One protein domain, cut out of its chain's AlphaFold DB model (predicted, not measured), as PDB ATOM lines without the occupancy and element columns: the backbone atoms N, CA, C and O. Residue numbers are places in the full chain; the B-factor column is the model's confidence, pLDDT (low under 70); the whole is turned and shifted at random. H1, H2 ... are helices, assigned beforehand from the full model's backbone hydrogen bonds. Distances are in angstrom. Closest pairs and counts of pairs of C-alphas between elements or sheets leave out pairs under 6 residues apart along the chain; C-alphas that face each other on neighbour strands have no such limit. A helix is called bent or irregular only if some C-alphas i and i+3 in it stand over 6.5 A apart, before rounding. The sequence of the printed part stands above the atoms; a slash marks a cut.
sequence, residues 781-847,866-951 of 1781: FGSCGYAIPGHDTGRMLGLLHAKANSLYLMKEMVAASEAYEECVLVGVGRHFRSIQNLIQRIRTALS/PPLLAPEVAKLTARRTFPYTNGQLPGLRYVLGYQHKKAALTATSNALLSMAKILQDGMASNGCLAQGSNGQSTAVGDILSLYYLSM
ATOM      1  N   PHE A 781     -24.803  46.375   8.876       85.35
ATOM      2  CA  PHE A 781     -24.681  45.554  10.085       85.35
ATOM      3  C   PHE A 781     -24.007  44.211   9.762       85.35
ATOM      4  O   PHE A 781     -24.297  43.592   8.740       85.35
ATOM      5  N   GLY A 782     -23.050  43.784  10.587       82.68
ATOM      6  CA  GLY A 782     -22.329  42.524  10.373       82.68
ATOM      7  C   GLY A 782     -21.256  42.528   9.275       82.68
ATOM      8  O   GLY A 782     -20.427  41.621   9.253       82.68
ATOM      9  N   SER A 783     -21.199  43.533   8.391       82.28
ATOM     10  CA  SER A 783     -20.314  43.521   7.205       82.28
ATOM     11  C   SER A 783     -18.807  43.544   7.516       82.28
ATOM     12  O   SER A 783     -17.998  43.034   6.741       82.28
ATOM     13  N   CYS A 784     -18.427  44.070   8.681       84.73
ATOM     14  CA  CYS A 784     -17.072  44.008   9.236       84.73
ATOM     15  C   CYS A 784     -16.747  42.660   9.915       84.73
ATOM     16  O   CYS A 784     -15.625  42.449  10.373       84.73
ATOM     17  N   GLY A 785     -17.720  41.747   9.995       85.83
ATOM     18  CA  GLY A 785     -17.629  40.463  10.688       85.83
ATOM     19  C   GLY A 785     -17.760  40.546  12.215       85.83
ATOM     20  O   GLY A 785     -17.334  39.627  12.924       85.83
ATOM     21  N   TYR A 786     -18.361  41.634  12.700       90.21
ATOM     22  CA  TYR A 786     -18.788  41.849  14.082       90.21
ATOM     23  C   TYR A 786     -20.255  42.288  14.111       90.21
ATOM     24  O   TYR A 786     -20.710  42.961  13.188       90.21
ATOM     25  N   ALA A 787     -20.986  41.943  15.170       89.43
ATOM     26  CA  ALA A 787     -22.405  42.243  15.376       89.43
ATOM     27  C   ALA A 787     -22.649  43.725  15.745       89.43
ATOM     28  O   ALA A 787     -23.176  44.046  16.811       89.43
ATOM     29  N   ILE A 788     -22.215  44.632  14.868       88.92
ATOM     30  CA  ILE A 788     -22.305  46.090  15.011       88.92
ATOM     31  C   ILE A 788     -22.810  46.735  13.709       88.92
ATOM     32  O   ILE A 788     -22.606  46.157  12.635       88.92
ATOM     33  N   PRO A 789     -23.433  47.929  13.768       84.94
ATOM     34  CA  PRO A 789     -23.807  48.697  12.581       84.94
ATOM     35  C   PRO A 789     -22.605  49.047  11.696       84.94
ATOM     36  O   PRO A 789     -21.510  49.322  12.185       84.94
ATOM     37  N   GLY A 790     -22.820  49.137  10.379       81.07
ATOM     38  CA  GLY A 790     -21.739  49.398   9.420       81.07
ATOM     39  C   GLY A 790     -21.006  50.730   9.637       81.07
ATOM     40  O   GLY A 790     -19.831  50.846   9.277       81.07
ATOM     41  N   HIS A 791     -21.654  51.716  10.269       84.65
ATOM     42  CA  HIS A 791     -21.045  53.014  10.567       84.65
ATOM     43  C   HIS A 791     -20.022  52.961  11.718       84.65
ATOM     44  O   HIS A 791     -19.025  53.680  11.662       84.65
ATOM     45  N   ASP A 792     -20.196  52.053  12.687       87.48
ATOM     46  CA  ASP A 792     -19.274  51.853  13.817       87.48
ATOM     47  C   ASP A 792     -18.018  51.037  13.460       87.48
ATOM     48  O   ASP A 792     -17.102  50.918  14.275       87.48
ATOM     49  N   THR A 793     -17.912  50.520  12.228       89.41
ATOM     50  CA  THR A 793     -16.732  49.772  11.742       89.41
ATOM     51  C   THR A 793     -15.413  50.498  12.035       89.41
ATOM     52  O   THR A 793     -14.434  49.865  12.430       89.41
ATOM     53  N   GLY A 794     -15.386  51.832  11.913       87.44
ATOM     54  CA  GLY A 794     -14.203  52.643  12.221       87.44
ATOM     55  C   GLY A 794     -13.816  52.668  13.708       87.44
ATOM     56  O   GLY A 794     -12.629  52.763  14.015       87.44
ATOM     57  N   ARG A 795     -14.788  52.530  14.624       91.25
ATOM     58  CA  ARG A 795     -14.570  52.484  16.083       91.25
ATOM     59  C   ARG A 795     -13.953  51.149  16.495       91.25
ATOM     60  O   ARG A 795     -12.899  51.119  17.127       91.25
ATOM     61  N   MET A 796     -14.542  50.043  16.027       93.05
ATOM     62  CA  MET A 796     -13.990  48.694  16.215       93.05
ATOM     63  C   MET A 796     -12.570  48.573  15.636       93.05
ATOM     64  O   MET A 796     -11.680  48.050  16.303       93.05
ATOM     65  N   LEU A 797     -12.323  49.111  14.436       91.29
ATOM     66  CA  LEU A 797     -10.987  49.119  13.824       91.29
ATOM     67  C   LEU A 797      -9.975  49.906  14.686       91.29
ATOM     68  O   LEU A 797      -8.846  49.455  14.874       91.29
ATOM     69  N   GLY A 798     -10.397  51.016  15.305       90.24
ATOM     70  CA  GLY A 798      -9.602  51.749  16.297       90.24
ATOM     71  C   GLY A 798      -9.236  50.924  17.541       90.24
ATOM     72  O   GLY A 798      -8.083  50.966  17.977       90.24
ATOM     73  N   LEU A 799     -10.169  50.126  18.080       93.19
ATOM     74  CA  LEU A 799      -9.885  49.217  19.202       93.19
ATOM     75  C   LEU A 799      -8.879  48.121  18.815       93.19
ATOM     76  O   LEU A 799      -7.912  47.883  19.541       93.19
ATOM     77  N   LEU A 800      -9.069  47.484  17.654       94.08
ATOM     78  CA  LEU A 800      -8.161  46.448  17.142       94.08
ATOM     79  C   LEU A 800      -6.739  46.998  16.933       94.08
ATOM     80  O   LEU A 800      -5.767  46.347  17.315       94.08
ATOM     81  N   HIS A 801      -6.614  48.223  16.417       92.63
ATOM     82  CA  HIS A 801      -5.335  48.922  16.281       92.63
ATOM     83  C   HIS A 801      -4.665  49.201  17.642       92.63
ATOM     84  O   HIS A 801      -3.466  48.982  17.794       92.63
ATOM     85  N   ALA A 802      -5.421  49.621  18.666       92.18
ATOM     86  CA  ALA A 802      -4.883  49.838  20.016       92.18
ATOM     87  C   ALA A 802      -4.379  48.534  20.677       92.18
ATOM     88  O   ALA A 802      -3.331  48.535  21.334       92.18
ATOM     89  N   LYS A 803      -5.072  47.409  20.448       94.93
ATOM     90  CA  LYS A 803      -4.609  46.061  20.827       94.93
ATOM     91  C   LYS A 803      -3.324  45.676  20.092       94.93
ATOM     92  O   LYS A 803      -2.375  45.247  20.743       94.93
ATOM     93  N   ALA A 804      -3.271  45.843  18.769       92.42
ATOM     94  CA  ALA A 804      -2.102  45.479  17.965       92.42
ATOM     95  C   ALA A 804      -0.846  46.278  18.367       92.42
ATOM     96  O   ALA A 804       0.212  45.691  18.597       92.42
ATOM     97  N   ASN A 805      -0.993  47.592  18.576       90.51
ATOM     98  CA  ASN A 805       0.060  48.453  19.123       90.51
ATOM     99  C   ASN A 805       0.537  47.973  20.504       90.51
ATOM    100  O   ASN A 805       1.738  47.906  20.755       90.51
ATOM    101  N   SER A 806      -0.390  47.615  21.398       92.75
ATOM    102  CA  SER A 806      -0.061  47.159  22.757       92.75
ATOM    103  C   SER A 806       0.676  45.815  22.761       92.75
ATOM    104  O   SER A 806       1.658  45.664  23.483       92.75
ATOM    105  N   LEU A 807       0.276  44.866  21.907       91.18
ATOM    106  CA  LEU A 807       0.992  43.598  21.700       91.18
ATOM    107  C   LEU A 807       2.401  43.828  21.134       91.18
ATOM    108  O   LEU A 807       3.361  43.215  21.601       91.18
ATOM    109  N   TYR A 808       2.547  44.750  20.177       86.09
ATOM    110  CA  TYR A 808       3.844  45.110  19.600       86.09
ATOM    111  C   TYR A 808       4.791  45.733  20.643       86.09
ATOM    112  O   TYR A 808       5.957  45.348  20.717       86.09
ATOM    113  N   LEU A 809       4.285  46.625  21.505       84.84
ATOM    114  CA  LEU A 809       5.050  47.236  22.603       84.84
ATOM    115  C   LEU A 809       5.438  46.223  23.695       84.84
ATOM    116  O   LEU A 809       6.555  46.277  24.207       84.84
ATOM    117  N   MET A 810       4.580  45.236  23.984       86.25
ATOM    118  CA  MET A 810       4.923  44.072  24.825       86.25
ATOM    119  C   MET A 810       5.853  43.060  24.123       86.25
ATOM    120  O   MET A 810       6.249  42.063  24.723       86.25
ATOM    121  N   LYS A 811       6.238  43.321  22.865       80.10
ATOM    122  CA  LYS A 811       7.050  42.463  21.988       80.10
ATOM    123  C   LYS A 811       6.418  41.107  21.636       80.10
ATOM    124  O   LYS A 811       7.108  40.232  21.119       80.10
ATOM    125  N   GLU A 812       5.112  40.920  21.822       84.44
ATOM    126  CA  GLU A 812       4.388  39.690  21.458       84.44
ATOM    127  C   GLU A 812       4.155  39.623  19.926       84.44
ATOM    128  O   GLU A 812       3.031  39.671  19.434       84.44
ATOM    129  N   MET A 813       5.247  39.548  19.149       82.25
ATOM    130  CA  MET A 813       5.296  39.800  17.694       82.25
ATOM    131  C   MET A 813       4.331  38.948  16.851       82.25
ATOM    132  O   MET A 813       3.800  39.448  15.863       82.25
ATOM    133  N   VAL A 814       4.077  37.690  17.238       80.00
ATOM    134  CA  VAL A 814       3.110  36.806  16.549       80.00
ATOM    135  C   VAL A 814       1.692  37.361  16.705       80.00
ATOM    136  O   VAL A 814       1.050  37.708  15.716       80.00
ATOM    137  N   ALA A 815       1.246  37.546  17.950       85.97
ATOM    138  CA  ALA A 815      -0.079  38.072  18.269       85.97
ATOM    139  C   ALA A 815      -0.269  39.516  17.766       85.97
ATOM    140  O   ALA A 815      -1.365  39.890  17.350       85.97
ATOM    141  N   ALA A 816       0.796  40.326  17.755       89.21
ATOM    142  CA  ALA A 816       0.785  41.651  17.141       89.21
ATOM    143  C   ALA A 816       0.513  41.570  15.629       89.21
ATOM    144  O   ALA A 816      -0.339  42.302  15.128       89.21
ATOM    145  N   SER A 817       1.180  40.657  14.910       87.04
ATOM    146  CA  SER A 817       0.954  40.439  13.474       87.04
ATOM    147  C   SER A 817      -0.484  40.005  13.180       87.04
ATOM    148  O   SER A 817      -1.123  40.582  12.305       87.04
ATOM    149  N   GLU A 818      -1.021  39.049  13.942       89.99
ATOM    150  CA  GLU A 818      -2.415  38.589  13.816       89.99
ATOM    151  C   GLU A 818      -3.425  39.716  14.096       89.99
ATOM    152  O   GLU A 818      -4.425  39.863  13.390       89.99
ATOM    153  N   ALA A 819      -3.155  40.563  15.096       92.47
ATOM    154  CA  ALA A 819      -4.004  41.704  15.427       92.47
ATOM    155  C   ALA A 819      -3.964  42.811  14.353       92.47
ATOM    156  O   ALA A 819      -5.002  43.416  14.067       92.47
ATOM    157  N   TYR A 820      -2.807  43.061  13.723       94.54
ATOM    158  CA  TYR A 820      -2.722  43.953  12.562       94.54
ATOM    159  C   TYR A 820      -3.404  43.350  11.322       94.54
ATOM    160  O   TYR A 820      -4.086  44.085  10.610       94.54
ATOM    161  N   GLU A 821      -3.291  42.039  11.077       93.75
ATOM    162  CA  GLU A 821      -3.995  41.363   9.977       93.75
ATOM    163  C   GLU A 821      -5.519  41.485  10.131       93.75
ATOM    164  O   GLU A 821      -6.184  41.942   9.203       93.75
ATOM    165  N   GLU A 822      -6.075  41.188  11.311       92.25
ATOM    166  CA  GLU A 822      -7.503  41.386  11.609       92.25
ATOM    167  C   GLU A 822      -7.936  42.843  11.352       92.25
ATOM    168  O   GLU A 822      -8.946  43.090  10.690       92.25
ATOM    169  N   CYS A 823      -7.142  43.817  11.811       92.76
ATOM    170  CA  CYS A 823      -7.395  45.245  11.609       92.76
ATOM    171  C   CYS A 823      -7.438  45.626  10.111       92.76
ATOM    172  O   CYS A 823      -8.347  46.333   9.665       92.76
ATOM    173  N   VAL A 824      -6.512  45.091   9.305       92.81
ATOM    174  CA  VAL A 824      -6.489  45.295   7.846       92.81
ATOM    175  C   VAL A 824      -7.660  44.600   7.151       92.81
ATOM    176  O   VAL A 824      -8.283  45.215   6.285       92.81
ATOM    177  N   LEU A 825      -8.001  43.363   7.528       91.82
ATOM    178  CA  LEU A 825      -9.118  42.608   6.944       91.82
ATOM    179  C   LEU A 825     -10.482  43.256   7.232       91.82
ATOM    180  O   LEU A 825     -11.364  43.218   6.374       91.82
ATOM    181  N   VAL A 826     -10.651  43.917   8.383       90.76
ATOM    182  CA  VAL A 826     -11.821  44.774   8.647       90.76
ATOM    183  C   VAL A 826     -11.829  45.994   7.718       90.76
ATOM    184  O   VAL A 826     -12.866  46.308   7.135       90.76
ATOM    185  N   GLY A 827     -10.680  46.650   7.518       89.68
ATOM    186  CA  GLY A 827     -10.551  47.814   6.633       89.68
ATOM    187  C   GLY A 827     -10.849  47.507   5.158       89.68
ATOM    188  O   GLY A 827     -11.683  48.173   4.542       89.68
ATOM    189  N   VAL A 828     -10.218  46.476   4.579       90.64
ATOM    190  CA  VAL A 828     -10.468  46.067   3.178       90.64
ATOM    191  C   VAL A 828     -11.794  45.323   2.987       90.64
ATOM    192  O   VAL A 828     -12.304  45.277   1.869       90.64
ATOM    193  N   GLY A 829     -12.383  44.806   4.067       86.23
ATOM    194  CA  GLY A 829     -13.595  43.987   4.068       86.23
ATOM    195  C   GLY A 829     -13.276  42.491   3.987       86.23
ATOM    196  O   GLY A 829     -12.428  42.063   3.201       86.23
ATOM    197  N   ARG A 830     -14.004  41.671   4.762       83.55
ATOM    198  CA  ARG A 830     -13.763  40.218   4.936       83.55
ATOM    199  C   ARG A 830     -14.055  39.339   3.702       83.55
ATOM    200  O   ARG A 830     -14.154  38.120   3.807       83.55
ATOM    201  N   HIS A 831     -14.138  39.942   2.517       81.72
ATOM    202  CA  HIS A 831     -14.073  39.253   1.225       81.72
ATOM    203  C   HIS A 831     -12.719  38.533   1.046       81.72
ATOM    204  O   HIS A 831     -12.636  37.494   0.393       81.72
ATOM    205  N   PHE A 832     -11.656  39.075   1.651       83.68
ATOM    206  CA  PHE A 832     -10.344  38.438   1.760       83.68
ATOM    207  C   PHE A 832     -10.298  37.598   3.041       83.68
ATOM    208  O   PHE A 832     -10.611  38.105   4.117       83.68
ATOM    209  N   ARG A 833      -9.906  36.319   2.937       79.86
ATOM    210  CA  ARG A 833      -9.833  35.405   4.095       79.86
ATOM    211  C   ARG A 833      -8.512  35.501   4.862       79.86
ATOM    212  O   ARG A 833      -8.450  35.054   6.000       79.86
ATOM    213  N   SER A 834      -7.475  36.051   4.234       86.67
ATOM    214  CA  SER A 834      -6.168  36.325   4.836       86.67
ATOM    215  C   SER A 834      -5.431  37.426   4.076       86.67
ATOM    216  O   SER A 834      -5.757  37.741   2.922       86.67
ATOM    217  N   ILE A 835      -4.381  37.970   4.689       87.88
ATOM    218  CA  ILE A 835      -3.499  38.973   4.096       87.88
ATOM    219  C   ILE A 835      -2.844  38.470   2.806       87.88
ATOM    220  O   ILE A 835      -2.667  39.237   1.863       87.88
ATOM    221  N   GLN A 836      -2.584  37.163   2.700       85.61
ATOM    222  CA  GLN A 836      -2.036  36.542   1.492       85.61
ATOM    223  C   GLN A 836      -3.016  36.595   0.305       85.61
ATOM    224  O   GLN A 836      -2.588  36.776  -0.834       85.61
ATOM    225  N   ASN A 837      -4.336  36.532   0.535       88.93
ATOM    226  CA  ASN A 837      -5.307  36.781  -0.540       88.93
ATOM    227  C   ASN A 837      -5.282  38.248  -1.000       88.93
ATOM    228  O   ASN A 837      -5.402  38.514  -2.198       88.93
ATOM    229  N   LEU A 838      -5.111  39.197  -0.072       90.97
ATOM    230  CA  LEU A 838      -5.004  40.619  -0.401       90.97
ATOM    231  C   LEU A 838      -3.711  40.913  -1.180       90.97
ATOM    232  O   LEU A 838      -3.771  41.542  -2.234       90.97
ATOM    233  N   ILE A 839      -2.564  40.399  -0.724       89.33
ATOM    234  CA  ILE A 839      -1.262  40.513  -1.402       89.33
ATOM    235  C   ILE A 839      -1.342  39.938  -2.819       89.33
ATOM    236  O   ILE A 839      -0.971  40.622  -3.775       89.33
ATOM    237  N   GLN A 840      -1.900  38.735  -2.991       87.28
ATOM    238  CA  GLN A 840      -2.087  38.136  -4.314       87.28
ATOM    239  C   GLN A 840      -2.980  39.010  -5.212       87.28
ATOM    240  O   GLN A 840      -2.659  39.214  -6.383       87.28
ATOM    241  N   ARG A 841      -4.065  39.598  -4.684       89.86
ATOM    242  CA  ARG A 841      -4.917  40.529  -5.447       89.86
ATOM    243  C   ARG A 841      -4.173  41.811  -5.837       89.86
ATOM    244  O   ARG A 841      -4.347  42.268  -6.966       89.86
ATOM    245  N   ILE A 842      -3.344  42.368  -4.952       90.23
ATOM    246  CA  ILE A 842      -2.490  43.531  -5.242       90.23
ATOM    247  C   ILE A 842      -1.481  43.187  -6.345       90.23
ATOM    248  O   ILE A 842      -1.438  43.885  -7.356       90.23
ATOM    249  N   ARG A 843      -0.721  42.089  -6.212       85.66
ATOM    250  CA  ARG A 843       0.278  41.667  -7.212       85.66
ATOM    251  C   ARG A 843      -0.355  41.398  -8.582       85.66
ATOM    252  O   ARG A 843       0.216  41.804  -9.591       85.66
ATOM    253  N   THR A 844      -1.560  40.824  -8.635       84.95
ATOM    254  CA  THR A 844      -2.323  40.678  -9.888       84.95
ATOM    255  C   THR A 844      -2.750  42.032 -10.470       84.95
ATOM    256  O   THR A 844      -2.568  42.263 -11.661       84.95
ATOM    257  N   ALA A 845      -3.263  42.955  -9.649       84.75
ATOM    258  CA  ALA A 845      -3.720  44.280 -10.089       84.75
ATOM    259  C   ALA A 845      -2.582  45.244 -10.501       84.75
ATOM    260  O   ALA A 845      -2.815  46.215 -11.227       84.75
ATOM    261  N   LEU A 846      -1.355  44.991 -10.040       83.02
ATOM    262  CA  LEU A 846      -0.149  45.740 -10.406       83.02
ATOM    263  C   LEU A 846       0.632  45.110 -11.576       83.02
ATOM    264  O   LEU A 846       1.558  45.742 -12.082       83.02
ATOM    265  N   SER A 847       0.262  43.907 -12.029       75.37
ATOM    266  CA  SER A 847       0.916  43.231 -13.157       75.37
ATOM    267  C   SER A 847       0.665  43.966 -14.489       75.37
ATOM    268  O   SER A 847      -0.472  44.372 -14.748       75.37
ATOM    269  N   PRO A 866       9.789  41.151  -7.428       67.58
ATOM    270  CA  PRO A 866       9.092  42.195  -6.684       67.58
ATOM    271  C   PRO A 866       8.537  43.261  -7.649       67.58
ATOM    272  O   PRO A 866       9.244  43.649  -8.583       67.58
ATOM    273  N   PRO A 867       7.309  43.775  -7.444       74.90
ATOM    274  CA  PRO A 867       6.829  44.927  -8.197       74.90
ATOM    275  C   PRO A 867       7.658  46.151  -7.794       74.90
ATOM    276  O   PRO A 867       7.592  46.592  -6.653       74.90
ATOM    277  N   LEU A 868       8.458  46.685  -8.717       82.99
ATOM    278  CA  LEU A 868       9.262  47.889  -8.507       82.99
ATOM    279  C   LEU A 868       8.552  49.079  -9.162       82.99
ATOM    280  O   LEU A 868       8.603  49.246 -10.379       82.99
ATOM    281  N   LEU A 869       7.849  49.881  -8.358       86.28
ATOM    282  CA  LEU A 869       7.019  50.996  -8.825       86.28
ATOM    283  C   LEU A 869       7.529  52.345  -8.316       86.28
ATOM    284  O   LEU A 869       7.782  52.505  -7.121       86.28
ATOM    285  N   ALA A 870       7.588  53.341  -9.203       86.72
ATOM    286  CA  ALA A 870       7.786  54.741  -8.825       86.72
ATOM    287  C   ALA A 870       6.583  55.271  -8.008       86.72
ATOM    288  O   ALA A 870       5.466  54.774  -8.212       86.72
ATOM    289  N   PRO A 871       6.765  56.292  -7.140       90.11
ATOM    290  CA  PRO A 871       5.710  56.790  -6.253       90.11
ATOM    291  C   PRO A 871       4.375  57.066  -6.960       90.11
ATOM    292  O   PRO A 871       3.348  56.536  -6.546       90.11
ATOM    293  N   GLU A 872       4.393  57.781  -8.091       87.96
ATOM    294  CA  GLU A 872       3.194  58.114  -8.882       87.96
ATOM    295  C   GLU A 872       2.381  56.893  -9.345       87.96
ATOM    296  O   GLU A 872       1.156  56.956  -9.441       87.96
ATOM    297  N   VAL A 873       3.040  55.759  -9.608       88.27
ATOM    298  CA  VAL A 873       2.363  54.517 -10.010       88.27
ATOM    299  C   VAL A 873       1.856  53.764  -8.781       88.27
ATOM    300  O   VAL A 873       0.725  53.278  -8.783       88.27
ATOM    301  N   ALA A 874       2.644  53.720  -7.703       90.09
ATOM    302  CA  ALA A 874       2.249  53.092  -6.445       90.09
ATOM    303  C   ALA A 874       1.037  53.788  -5.789       90.09
ATOM    304  O   ALA A 874       0.184  53.102  -5.225       90.09
ATOM    305  N   LYS A 875       0.870  55.110  -5.956       89.96
ATOM    306  CA  LYS A 875      -0.344  55.859  -5.558       89.96
ATOM    307  C   LYS A 875      -1.639  55.324  -6.185       89.96
ATOM    308  O   LYS A 875      -2.714  55.536  -5.635       89.96
ATOM    309  N   LEU A 876      -1.568  54.611  -7.312       89.63
ATOM    310  CA  LEU A 876      -2.738  54.032  -7.983       89.63
ATOM    311  C   LEU A 876      -3.130  52.642  -7.448       89.63
ATOM    312  O   LEU A 876      -4.126  52.088  -7.920       89.63
ATOM    313  N   THR A 877      -2.394  52.079  -6.480       92.29
ATOM    314  CA  THR A 877      -2.584  50.695  -6.003       92.29
ATOM    315  C   THR A 877      -4.012  50.438  -5.531       92.29
ATOM    316  O   THR A 877      -4.677  49.591  -6.120       92.29
ATOM    317  N   ALA A 878      -4.547  51.220  -4.587       91.40
ATOM    318  CA  ALA A 878      -5.929  51.072  -4.123       91.40
ATOM    319  C   ALA A 878      -6.959  51.107  -5.271       91.40
ATOM    320  O   ALA A 878      -7.847  50.258  -5.316       91.40
ATOM    321  N   ARG A 879      -6.817  52.021  -6.245       90.11
ATOM    322  CA  ARG A 879      -7.720  52.106  -7.415       90.11
ATOM    323  C   ARG A 879      -7.645  50.879  -8.323       90.11
ATOM    324  O   ARG A 879      -8.673  50.456  -8.840       90.11
ATOM    325  N   ARG A 880      -6.455  50.301  -8.519       89.60
ATOM    326  CA  ARG A 880      -6.278  49.072  -9.314       89.60
ATOM    327  C   ARG A 880      -6.758  47.826  -8.566       89.60
ATOM    328  O   ARG A 880      -7.355  46.944  -9.176       89.60
ATOM    329  N   THR A 881      -6.526  47.747  -7.256       89.97
ATOM    330  CA  THR A 881      -6.968  46.628  -6.406       89.97
ATOM    331  C   THR A 881      -8.494  46.613  -6.246       89.97
ATOM    332  O   THR A 881      -9.101  45.541  -6.345       89.97
ATOM    333  N   PHE A 882      -9.106  47.792  -6.074       91.05
ATOM    334  CA  PHE A 882     -10.537  48.004  -5.831       91.05
ATOM    335  C   PHE A 882     -11.168  48.943  -6.891       91.05
ATOM    336  O   PHE A 882     -11.519  50.089  -6.587       91.05
ATOM    337  N   PRO A 883     -11.325  48.494  -8.153       84.02
ATOM    338  CA  PRO A 883     -11.832  49.345  -9.233       84.02
ATOM    339  C   PRO A 883     -13.304  49.737  -9.035       84.02
ATOM    340  O   PRO A 883     -13.656  50.897  -9.227       84.02
ATOM    341  N   TYR A 884     -14.149  48.806  -8.577       82.26
ATOM    342  CA  TYR A 884     -15.595  49.013  -8.390       82.26
ATOM    343  C   TYR A 884     -15.940  50.098  -7.356       82.26
ATOM    344  O   TYR A 884     -16.991  50.722  -7.434       82.26
ATOM    345  N   THR A 885     -15.040  50.358  -6.407       82.74
ATOM    346  CA  THR A 885     -15.166  51.406  -5.382       82.74
ATOM    347  C   THR A 885     -14.286  52.630  -5.679       82.74
ATOM    348  O   THR A 885     -14.105  53.488  -4.811       82.74
ATOM    349  N   ASN A 886     -13.693  52.705  -6.880       83.74
ATOM    350  CA  ASN A 886     -12.718  53.718  -7.306       83.74
ATOM    351  C   ASN A 886     -11.591  53.950  -6.271       83.74
ATOM    352  O   ASN A 886     -11.179  55.080  -5.993       83.74
ATOM    353  N   GLY A 887     -11.110  52.859  -5.667       80.73
ATOM    354  CA  GLY A 887     -10.055  52.862  -4.654       80.73
ATOM    355  C   GLY A 887     -10.490  53.127  -3.210       80.73
ATOM    356  O   GLY A 887      -9.631  53.108  -2.333       80.73
ATOM    357  N   GLN A 888     -11.780  53.325  -2.908       86.96
ATOM    358  CA  GLN A 888     -12.234  53.267  -1.510       86.96
ATOM    359  C   GLN A 888     -12.200  51.821  -0.998       86.96
ATOM    360  O   GLN A 888     -12.578  50.896  -1.716       86.96
ATOM    361  N   LEU A 889     -11.786  51.607   0.251       90.65
ATOM    362  CA  LEU A 889     -11.722  50.259   0.822       90.65
ATOM    363  C   LEU A 889     -13.139  49.678   1.028       90.65
ATOM    364  O   LEU A 889     -13.949  50.334   1.694       90.65
ATOM    365  N   PRO A 890     -13.461  48.474   0.502       87.60
ATOM    366  CA  PRO A 890     -14.818  47.917   0.563       87.60
ATOM    367  C   PRO A 890     -15.390  47.729   1.974       87.60
ATOM    368  O   PRO A 890     -16.595  47.910   2.152       87.60
ATOM    369  N   GLY A 891     -14.553  47.423   2.973       85.82
ATOM    370  CA  GLY A 891     -14.958  47.316   4.384       85.82
ATOM    371  C   GLY A 891     -15.341  48.656   5.021       85.82
ATOM    372  O   GLY A 891     -16.231  48.719   5.864       85.82
ATOM    373  N   LEU A 892     -14.763  49.766   4.547       89.47
ATOM    374  CA  LEU A 892     -15.085  51.125   5.002       89.47
ATOM    375  C   LEU A 892     -16.208  51.789   4.179       89.47
ATOM    376  O   LEU A 892     -16.391  53.012   4.248       89.47
ATOM    377  N   ARG A 893     -16.979  51.020   3.390       86.66
ATOM    378  CA  ARG A 893     -18.069  51.571   2.563       86.66
ATOM    379  C   ARG A 893     -19.168  52.240   3.403       86.66
ATOM    380  O   ARG A 893     -19.659  53.291   3.005       86.66
ATOM    381  N   TYR A 894     -19.461  51.700   4.590       85.98
ATOM    382  CA  TYR A 894     -20.538  52.160   5.481       85.98
ATOM    383  C   TYR A 894     -20.122  53.195   6.545       85.98
ATOM    384  O   TYR A 894     -20.987  53.723   7.239       85.98
ATOM    385  N   VAL A 895     -18.828  53.518   6.684       84.49
ATOM    386  CA  VAL A 895     -18.363  54.516   7.665       84.49
ATOM    387  C   VAL A 895     -18.754  55.921   7.202       84.49
ATOM    388  O   VAL A 895     -18.308  56.387   6.151       84.49
ATOM    389  N   LEU A 896     -19.593  56.594   7.992       78.72
ATOM    390  CA  LEU A 896     -20.135  57.922   7.694       78.72
ATOM    391  C   LEU A 896     -19.289  59.038   8.327       78.72
ATOM    392  O   LEU A 896     -18.676  58.863   9.375       78.72
ATOM    393  N   GLY A 897     -19.293  60.213   7.693       75.19
ATOM    394  CA  GLY A 897     -18.554  61.391   8.151       75.19
ATOM    395  C   GLY A 897     -17.067  61.375   7.770       75.19
ATOM    396  O   GLY A 897     -16.353  60.389   7.949       75.19
ATOM    397  N   TYR A 898     -16.581  62.507   7.250       76.47
ATOM    398  CA  TYR A 898     -15.216  62.637   6.723       76.47
ATOM    399  C   TYR A 898     -14.130  62.313   7.763       76.47
ATOM    400  O   TYR A 898     -13.187  61.592   7.445       76.47
ATOM    401  N   GLN A 899     -14.278  62.779   9.010       76.43
ATOM    402  CA  GLN A 899     -13.277  62.551  10.060       76.43
ATOM    403  C   GLN A 899     -13.183  61.074  10.472       76.43
ATOM    404  O   GLN A 899     -12.081  60.535  10.529       76.43
ATOM    405  N   HIS A 900     -14.316  60.396  10.694       81.49
ATOM    406  CA  HIS A 900     -14.327  58.975  11.064       81.49
ATOM    407  C   HIS A 900     -13.783  58.102   9.932       81.49
ATOM    408  O   HIS A 900     -12.939  57.239  10.168       81.49
ATOM    409  N   LYS A 901     -14.191  58.372   8.681       85.44
ATOM    410  CA  LYS A 901     -13.678  57.635   7.520       85.44
ATOM    411  C   LYS A 901     -12.182  57.881   7.305       85.44
ATOM    412  O   LYS A 901     -11.455  56.923   7.067       85.44
ATOM    413  N   LYS A 902     -11.697  59.120   7.477       84.96
ATOM    414  CA  LYS A 902     -10.259  59.434   7.456       84.96
ATOM    415  C   LYS A 902      -9.500  58.671   8.543       84.96
ATOM    416  O   LYS A 902      -8.499  58.041   8.234       84.96
ATOM    417  N   ALA A 903      -9.971  58.688   9.787       83.88
ATOM    418  CA  ALA A 903      -9.276  58.029  10.890       83.88
ATOM    419  C   ALA A 903      -9.264  56.492  10.764       83.88
ATOM    420  O   ALA A 903      -8.249  55.865  11.067       83.88
ATOM    421  N   ALA A 904     -10.335  55.887  10.237       88.79
ATOM    422  CA  ALA A 904     -10.360  54.463   9.900       88.79
ATOM    423  C   ALA A 904      -9.365  54.113   8.773       88.79
ATOM    424  O   ALA A 904      -8.674  53.096   8.855       88.79
ATOM    425  N   LEU A 905      -9.228  54.975   7.754       90.57
ATOM    426  CA  LEU A 905      -8.190  54.846   6.722       90.57
ATOM    427  C   LEU A 905      -6.777  54.989   7.323       90.57
ATOM    428  O   LEU A 905      -5.903  54.201   6.968       90.57
ATOM    429  N   THR A 906      -6.560  55.909   8.273       89.03
ATOM    430  CA  THR A 906      -5.278  56.057   8.989       89.03
ATOM    431  C   THR A 906      -4.914  54.798   9.769       89.03
ATOM    432  O   THR A 906      -3.829  54.262   9.570       89.03
ATOM    433  N   ALA A 907      -5.817  54.272  10.601       89.74
ATOM    434  CA  ALA A 907      -5.558  53.054  11.368       89.74
ATOM    435  C   ALA A 907      -5.359  51.821  10.457       89.74
ATOM    436  O   ALA A 907      -4.492  50.996  10.729       89.74
ATOM    437  N   THR A 908      -6.067  51.737   9.322       92.12
ATOM    438  CA  THR A 908      -5.817  50.688   8.312       92.12
ATOM    439  C   THR A 908      -4.434  50.843   7.662       92.12
ATOM    440  O   THR A 908      -3.726  49.856   7.471       92.12
ATOM    441  N   SER A 909      -4.024  52.074   7.331       92.26
ATOM    442  CA  SER A 909      -2.724  52.348   6.701       92.26
ATOM    443  C   SER A 909      -1.552  52.096   7.657       92.26
ATOM    444  O   SER A 909      -0.552  51.507   7.249       92.26
ATOM    445  N   ASN A 910      -1.701  52.456   8.934       88.88
ATOM    446  CA  ASN A 910      -0.730  52.146   9.981       88.88
ATOM    447  C   ASN A 910      -0.646  50.630  10.234       88.88
ATOM    448  O   ASN A 910       0.456  50.096  10.311       88.88
ATOM    449  N   ALA A 911      -1.773  49.909  10.273       92.05
ATOM    450  CA  ALA A 911      -1.762  48.451  10.416       92.05
ATOM    451  C   ALA A 911      -1.058  47.745   9.239       92.05
ATOM    452  O   ALA A 911      -0.264  46.830   9.460       92.05
ATOM    453  N   LEU A 912      -1.267  48.211   7.999       92.07
ATOM    454  CA  LEU A 912      -0.497  47.760   6.828       92.07
ATOM    455  C   LEU A 912       1.006  48.045   6.982       92.07
ATOM    456  O   LEU A 912       1.821  47.178   6.669       92.07
ATOM    457  N   LEU A 913       1.377  49.235   7.469       87.84
ATOM    458  CA  LEU A 913       2.769  49.651   7.666       87.84
ATOM    459  C   LEU A 913       3.483  48.790   8.724       87.84
ATOM    460  O   LEU A 913       4.588  48.304   8.472       87.84
ATOM    461  N   SER A 914       2.852  48.581   9.882       90.21
ATOM    462  CA  SER A 914       3.402  47.803  10.998       90.21
ATOM    463  C   SER A 914       3.474  46.310  10.681       90.21
ATOM    464  O   SER A 914       4.474  45.670  10.989       90.21
ATOM    465  N   MET A 915       2.478  45.754   9.985       87.95
ATOM    466  CA  MET A 915       2.525  44.373   9.495       87.95
ATOM    467  C   MET A 915       3.624  44.174   8.442       87.95
ATOM    468  O   MET A 915       4.401  43.227   8.540       87.95
ATOM    469  N   ALA A 916       3.765  45.095   7.481       87.13
ATOM    470  CA  ALA A 916       4.870  45.074   6.520       87.13
ATOM    471  C   ALA A 916       6.242  45.147   7.218       87.13
ATOM    472  O   ALA A 916       7.167  44.433   6.832       87.13
ATOM    473  N   LYS A 917       6.357  45.943   8.291       81.39
ATOM    474  CA  LYS A 917       7.560  46.045   9.126       81.39
ATOM    475  C   LYS A 917       7.854  44.752   9.905       81.39
ATOM    476  O   LYS A 917       8.988  44.287   9.856       81.39
ATOM    477  N   ILE A 918       6.858  44.118  10.532       80.64
ATOM    478  CA  ILE A 918       7.024  42.813  11.209       80.64
ATOM    479  C   ILE A 918       7.488  41.737  10.215       80.64
ATOM    480  O   ILE A 918       8.397  40.969  10.524       80.64
ATOM    481  N   LEU A 919       6.924  41.706   9.003       78.59
ATOM    482  CA  LEU A 919       7.343  40.778   7.945       78.59
ATOM    483  C   LEU A 919       8.769  41.074   7.442       78.59
ATOM    484  O   LEU A 919       9.535  40.145   7.188       78.59
ATOM    485  N   GLN A 920       9.160  42.351   7.349       75.63
ATOM    486  CA  GLN A 920      10.523  42.765   6.996       75.63
ATOM    487  C   GLN A 920      11.551  42.357   8.062       75.63
ATOM    488  O   GLN A 920      12.620  41.848   7.722       75.63
ATOM    489  N   ASP A 921      11.225  42.522   9.343       66.67
ATOM    490  CA  ASP A 921      12.107  42.125  10.444       66.67
ATOM    491  C   ASP A 921      12.151  40.593  10.598       66.67
ATOM    492  O   ASP A 921      13.223  40.020  10.797       66.67
ATOM    493  N   GLY A 922      11.032  39.901  10.357       61.43
ATOM    494  CA  GLY A 922      10.964  38.439  10.240       61.43
ATOM    495  C   GLY A 922      11.778  37.858   9.073       61.43
ATOM    496  O   GLY A 922      12.251  36.730   9.167       61.43
ATOM    497  N   MET A 923      12.023  38.625   8.004       60.78
ATOM    498  CA  MET A 923      12.983  38.252   6.952       60.78
ATOM    499  C   MET A 923      14.453  38.472   7.363       60.78
ATOM    500  O   MET A 923      15.344  37.779   6.864       60.78
ATOM    501  N   ALA A 924      14.734  39.435   8.249       44.96
ATOM    502  CA  ALA A 924      16.083  39.701   8.765       44.96
ATOM    503  C   ALA A 924      16.489  38.695   9.861       44.96
ATOM    504  O   ALA A 924      17.641  38.247   9.920       44.96
ATOM    505  N   SER A 925      15.533  38.279  10.693       42.18
ATOM    506  CA  SER A 925      15.648  37.147  11.614       42.18
ATOM    507  C   SER A 925      14.675  36.036  11.213       42.18
ATOM    508  O   SER A 925      13.532  36.040  11.664       42.18
ATOM    509  N   ASN A 926      15.154  35.071  10.415       43.25
ATOM    510  CA  ASN A 926      14.407  33.896   9.932       43.25
ATOM    511  C   ASN A 926      14.049  32.898  11.064       43.25
ATOM    512  O   ASN A 926      14.486  31.744  11.073       43.25
ATOM    513  N   GLY A 927      13.262  33.364  12.032       32.98
ATOM    514  CA  GLY A 927      12.465  32.554  12.944       32.98
ATOM    515  C   GLY A 927      11.058  32.313  12.385       32.98
ATOM    516  O   GLY A 927      10.747  32.681  11.252       32.98
ATOM    517  N   CYS A 928      10.191  31.713  13.202       34.25
ATOM    518  CA  CYS A 928       8.902  31.147  12.781       34.25
ATOM    519  C   CYS A 928       7.971  32.131  12.037       34.25
ATOM    520  O   CYS A 928       7.215  31.710  11.171       34.25
ATOM    521  N   LEU A 929       8.066  33.433  12.333       37.50
ATOM    522  CA  LEU A 929       7.256  34.514  11.747       37.50
ATOM    523  C   LEU A 929       7.362  34.647  10.217       37.50
ATOM    524  O   LEU A 929       6.448  35.175   9.591       37.50
ATOM    525  N   ALA A 930       8.460  34.197   9.600       37.56
ATOM    526  CA  ALA A 930       8.631  34.289   8.148       37.56
ATOM    527  C   ALA A 930       7.711  33.329   7.365       37.56
ATOM    528  O   ALA A 930       7.520  33.523   6.160       37.56
ATOM    529  N   GLN A 931       7.163  32.310   8.039       35.60
ATOM    530  CA  GLN A 931       6.171  31.383   7.501       35.60
ATOM    531  C   GLN A 931       4.766  31.875   7.857       35.60
ATOM    532  O   GLN A 931       4.381  31.893   9.024       35.60
ATOM    533  N   GLY A 932       3.968  32.220   6.842       36.29
ATOM    534  CA  GLY A 932       2.520  32.344   7.037       36.29
ATOM    535  C   GLY A 932       1.892  30.988   7.393       36.29
ATOM    536  O   GLY A 932       2.536  29.948   7.268       36.29
ATOM    537  N   SER A 933       0.603  30.966   7.739       35.74
ATOM    538  CA  SER A 933      -0.135  29.755   8.163       35.74
ATOM    539  C   SER A 933      -0.143  28.576   7.166       35.74
ATOM    540  O   SER A 933      -0.511  27.469   7.545       35.74
ATOM    541  N   ASN A 934       0.326  28.780   5.927       32.92
ATOM    542  CA  ASN A 934       0.535  27.750   4.898       32.92
ATOM    543  C   ASN A 934       2.029  27.435   4.614       32.92
ATOM    544  O   ASN A 934       2.357  26.917   3.547       32.92
ATOM    545  N   GLY A 935       2.958  27.793   5.507       32.41
ATOM    546  CA  GLY A 935       4.381  27.416   5.437       32.41
ATOM    547  C   GLY A 935       5.235  28.122   4.369       32.41
ATOM    548  O   GLY A 935       6.429  27.845   4.262       32.41
ATOM    549  N   GLN A 936       4.663  29.030   3.573       38.44
ATOM    550  CA  GLN A 936       5.399  29.767   2.539       38.44
ATOM    551  C   GLN A 936       6.164  30.961   3.127       38.44
ATOM    552  O   GLN A 936       5.643  31.689   3.973       38.44
ATOM    553  N   SER A 937       7.399  31.156   2.653       48.29
ATOM    554  CA  SER A 937       8.269  32.269   3.043       48.29
ATOM    555  C   SER A 937       7.827  33.566   2.364       48.29
ATOM    556  O   SER A 937       7.738  33.623   1.137       48.29
ATOM    557  N   THR A 938       7.569  34.600   3.166       57.23
ATOM    558  CA  THR A 938       7.198  35.939   2.673       57.23
ATOM    559  C   THR A 938       8.339  36.562   1.863       57.23
ATOM    560  O   THR A 938       9.489  36.544   2.302       57.23
ATOM    561  N   ALA A 939       8.042  37.134   0.692       70.68
ATOM    562  CA  ALA A 939       9.032  37.757  -0.180       70.68
ATOM    563  C   ALA A 939       9.000  39.296  -0.114       70.68
ATOM    564  O   ALA A 939       7.983  39.917   0.191       70.68
ATOM    565  N   VAL A 940      10.099  39.936  -0.537       75.78
ATOM    566  CA  VAL A 940      10.210  41.408  -0.675       75.78
ATOM    567  C   VAL A 940       9.026  42.017  -1.440       75.78
ATOM    568  O   VAL A 940       8.535  43.087  -1.087       75.78
ATOM    569  N   GLY A 941       8.558  41.337  -2.491       81.02
ATOM    570  CA  GLY A 941       7.448  41.815  -3.317       81.02
ATOM    571  C   GLY A 941       6.098  41.855  -2.597       81.02
ATOM    572  O   GLY A 941       5.223  42.627  -2.987       81.02
ATOM    573  N   ASP A 942       5.943  41.071  -1.534       86.17
ATOM    574  CA  ASP A 942       4.733  41.023  -0.715       86.17
ATOM    575  C   ASP A 942       4.724  42.198   0.269       86.17
ATOM    576  O   ASP A 942       3.742  42.934   0.356       86.17
ATOM    577  N   ILE A 943       5.874  42.470   0.896       87.96
ATOM    578  CA  ILE A 943       6.097  43.639   1.763       87.96
ATOM    579  C   ILE A 943       5.915  44.946   0.971       87.96
ATOM    580  O   ILE A 943       5.193  45.842   1.412       87.96
ATOM    581  N   LEU A 944       6.487  45.042  -0.238       88.59
ATOM    582  CA  LEU A 944       6.256  46.182  -1.136       88.59
ATOM    583  C   LEU A 944       4.775  46.334  -1.509       88.59
ATOM    584  O   LEU A 944       4.277  47.454  -1.541       88.59
ATOM    585  N   SER A 945       4.048  45.232  -1.727       91.36
ATOM    586  CA  SER A 945       2.608  45.278  -2.025       91.36
ATOM    587  C   SER A 945       1.797  45.883  -0.870       91.36
ATOM    588  O   SER A 945       0.910  46.705  -1.112       91.36
ATOM    589  N   LEU A 946       2.130  45.544   0.382       92.49
ATOM    590  CA  LEU A 946       1.515  46.144   1.573       92.49
ATOM    591  C   LEU A 946       1.847  47.639   1.703       92.49
ATOM    592  O   LEU A 946       0.943  48.448   1.929       92.49
ATOM    593  N   TYR A 947       3.112  48.026   1.508       92.50
ATOM    594  CA  TYR A 947       3.517  49.433   1.565       92.50
ATOM    595  C   TYR A 947       2.900  50.287   0.446       92.50
ATOM    596  O   TYR A 947       2.477  51.416   0.704       92.50
ATOM    597  N   TYR A 948       2.799  49.771  -0.782       93.20
ATOM    598  CA  TYR A 948       2.137  50.476  -1.883       93.20
ATOM    599  C   TYR A 948       0.639  50.655  -1.625       93.20
ATOM    600  O   TYR A 948       0.102  51.734  -1.888       93.20
ATOM    601  N   LEU A 949      -0.034  49.646  -1.052       93.49
ATOM    602  CA  LEU A 949      -1.427  49.798  -0.645       93.49
ATOM    603  C   LEU A 949      -1.557  50.863   0.458       93.49
ATOM    604  O   LEU A 949      -2.334  51.798   0.269       93.49
ATOM    605  N   SER A 950      -0.749  50.797   1.527       92.99
ATOM    606  CA  SER A 950      -0.686  51.817   2.595       92.99
ATOM    607  C   SER A 950      -0.545  53.233   2.022       92.99
ATOM    608  O   SER A 950      -1.398  54.085   2.275       92.99
ATOM    609  N   MET A 951       0.451  53.470   1.161       89.98
ATOM    610  CA  MET A 951       0.694  54.791   0.571       89.98
ATOM    611  C   MET A 951      -0.451  55.267  -0.341       89.98
ATOM    612  O   MET A 951      -0.724  56.462  -0.402       89.98
TER     613      MET A 951
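This is residues 781 to 847 and 866 to 951 of the 1781 residues of an uncharacterized protein of Sporothrix schenckii (strain ATCC 58251 / de Perez 2211183) (UniProt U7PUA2). The longest helix, H6, lies between a helical hairpin of H1 and H2 on one side and H7 on the other, with H7 folded back along it. H3 leads away from the hairpin of H1 and H2 and crosses H7, and the short H4 and H5 sit near the last residues of H7, with H5 also packed on H3 at residues 841 to 846. The printed part has 153 residues, with seven named helices in the order H1 to H7 along the chain and no named strand: its class is all helix. It is compact, with a radius of gyration of the C-alphas of 14.9 A and spans of 42 by 36 by 25 A.

H1, residues 790 to 809, begins at C-alpha 790 (-21.739, 49.398, 9.420) and is 29.9 A long; it is irregular, with C-alphas 791 and 794 7.0 A apart. H2, residues 813 to 828, is 22.3 A long, and H3, residues 835 to 846, is 16.4 A. H4, residues 871 to 874, and H5, residues 877 to 881, measure 5.1 A and 6.0 A. H6, residues 898 to 924, runs 38.9 A from C-alpha 898 at (-15.216, 62.637, 6.723). H7, residues 940 to 951, is 16.5 A long and ends at C-alpha 951 (0.694, 54.791, 0.571).

H1, H2 and H6 form an up and down bundle, each helix running against the one before it. H1 and H2 touch as a hairpin at a shallow tilt of 18 degrees; their closest C-alphas, of Ala 804 and Ala 816, are 4.9 A apart. H2 touches H6 at a steep tilt of 38 degrees, closest at Tyr 820 and Ala 911, C-alphas 5.1 A apart. H6 and H7 touch as a second hairpin at a shallow tilt of 18 degrees, with the C-alphas of Ser 909 and Ser 950 closest at 4.6 A. H7 is the hub, touching H3, H4, H5 and H6. H3 is about perpendicular to it, 82 degrees, with the C-alphas of Ile 839 and Asp 942 closest at 6.1 A. H3 and H6 are apart. Every O i to N i+4 pair is within hydrogen-bond range in H2, H3, H5, H6 and H7; H1 has 14 of 16, and H4 is too short for such a pair.

The C-alphas of Gly 897 and Asn 926, the two farthest apart, are 43.0 A from each other. Residues 848 to 865 are not printed, and C-alphas 847 and 866 are 10.5 A apart across this cut. The links H5 to H6 and H6 to H7 are long. The mean pLDDT of the printed part is 81.8; residue 866 and residues 921 to 938 are under 70.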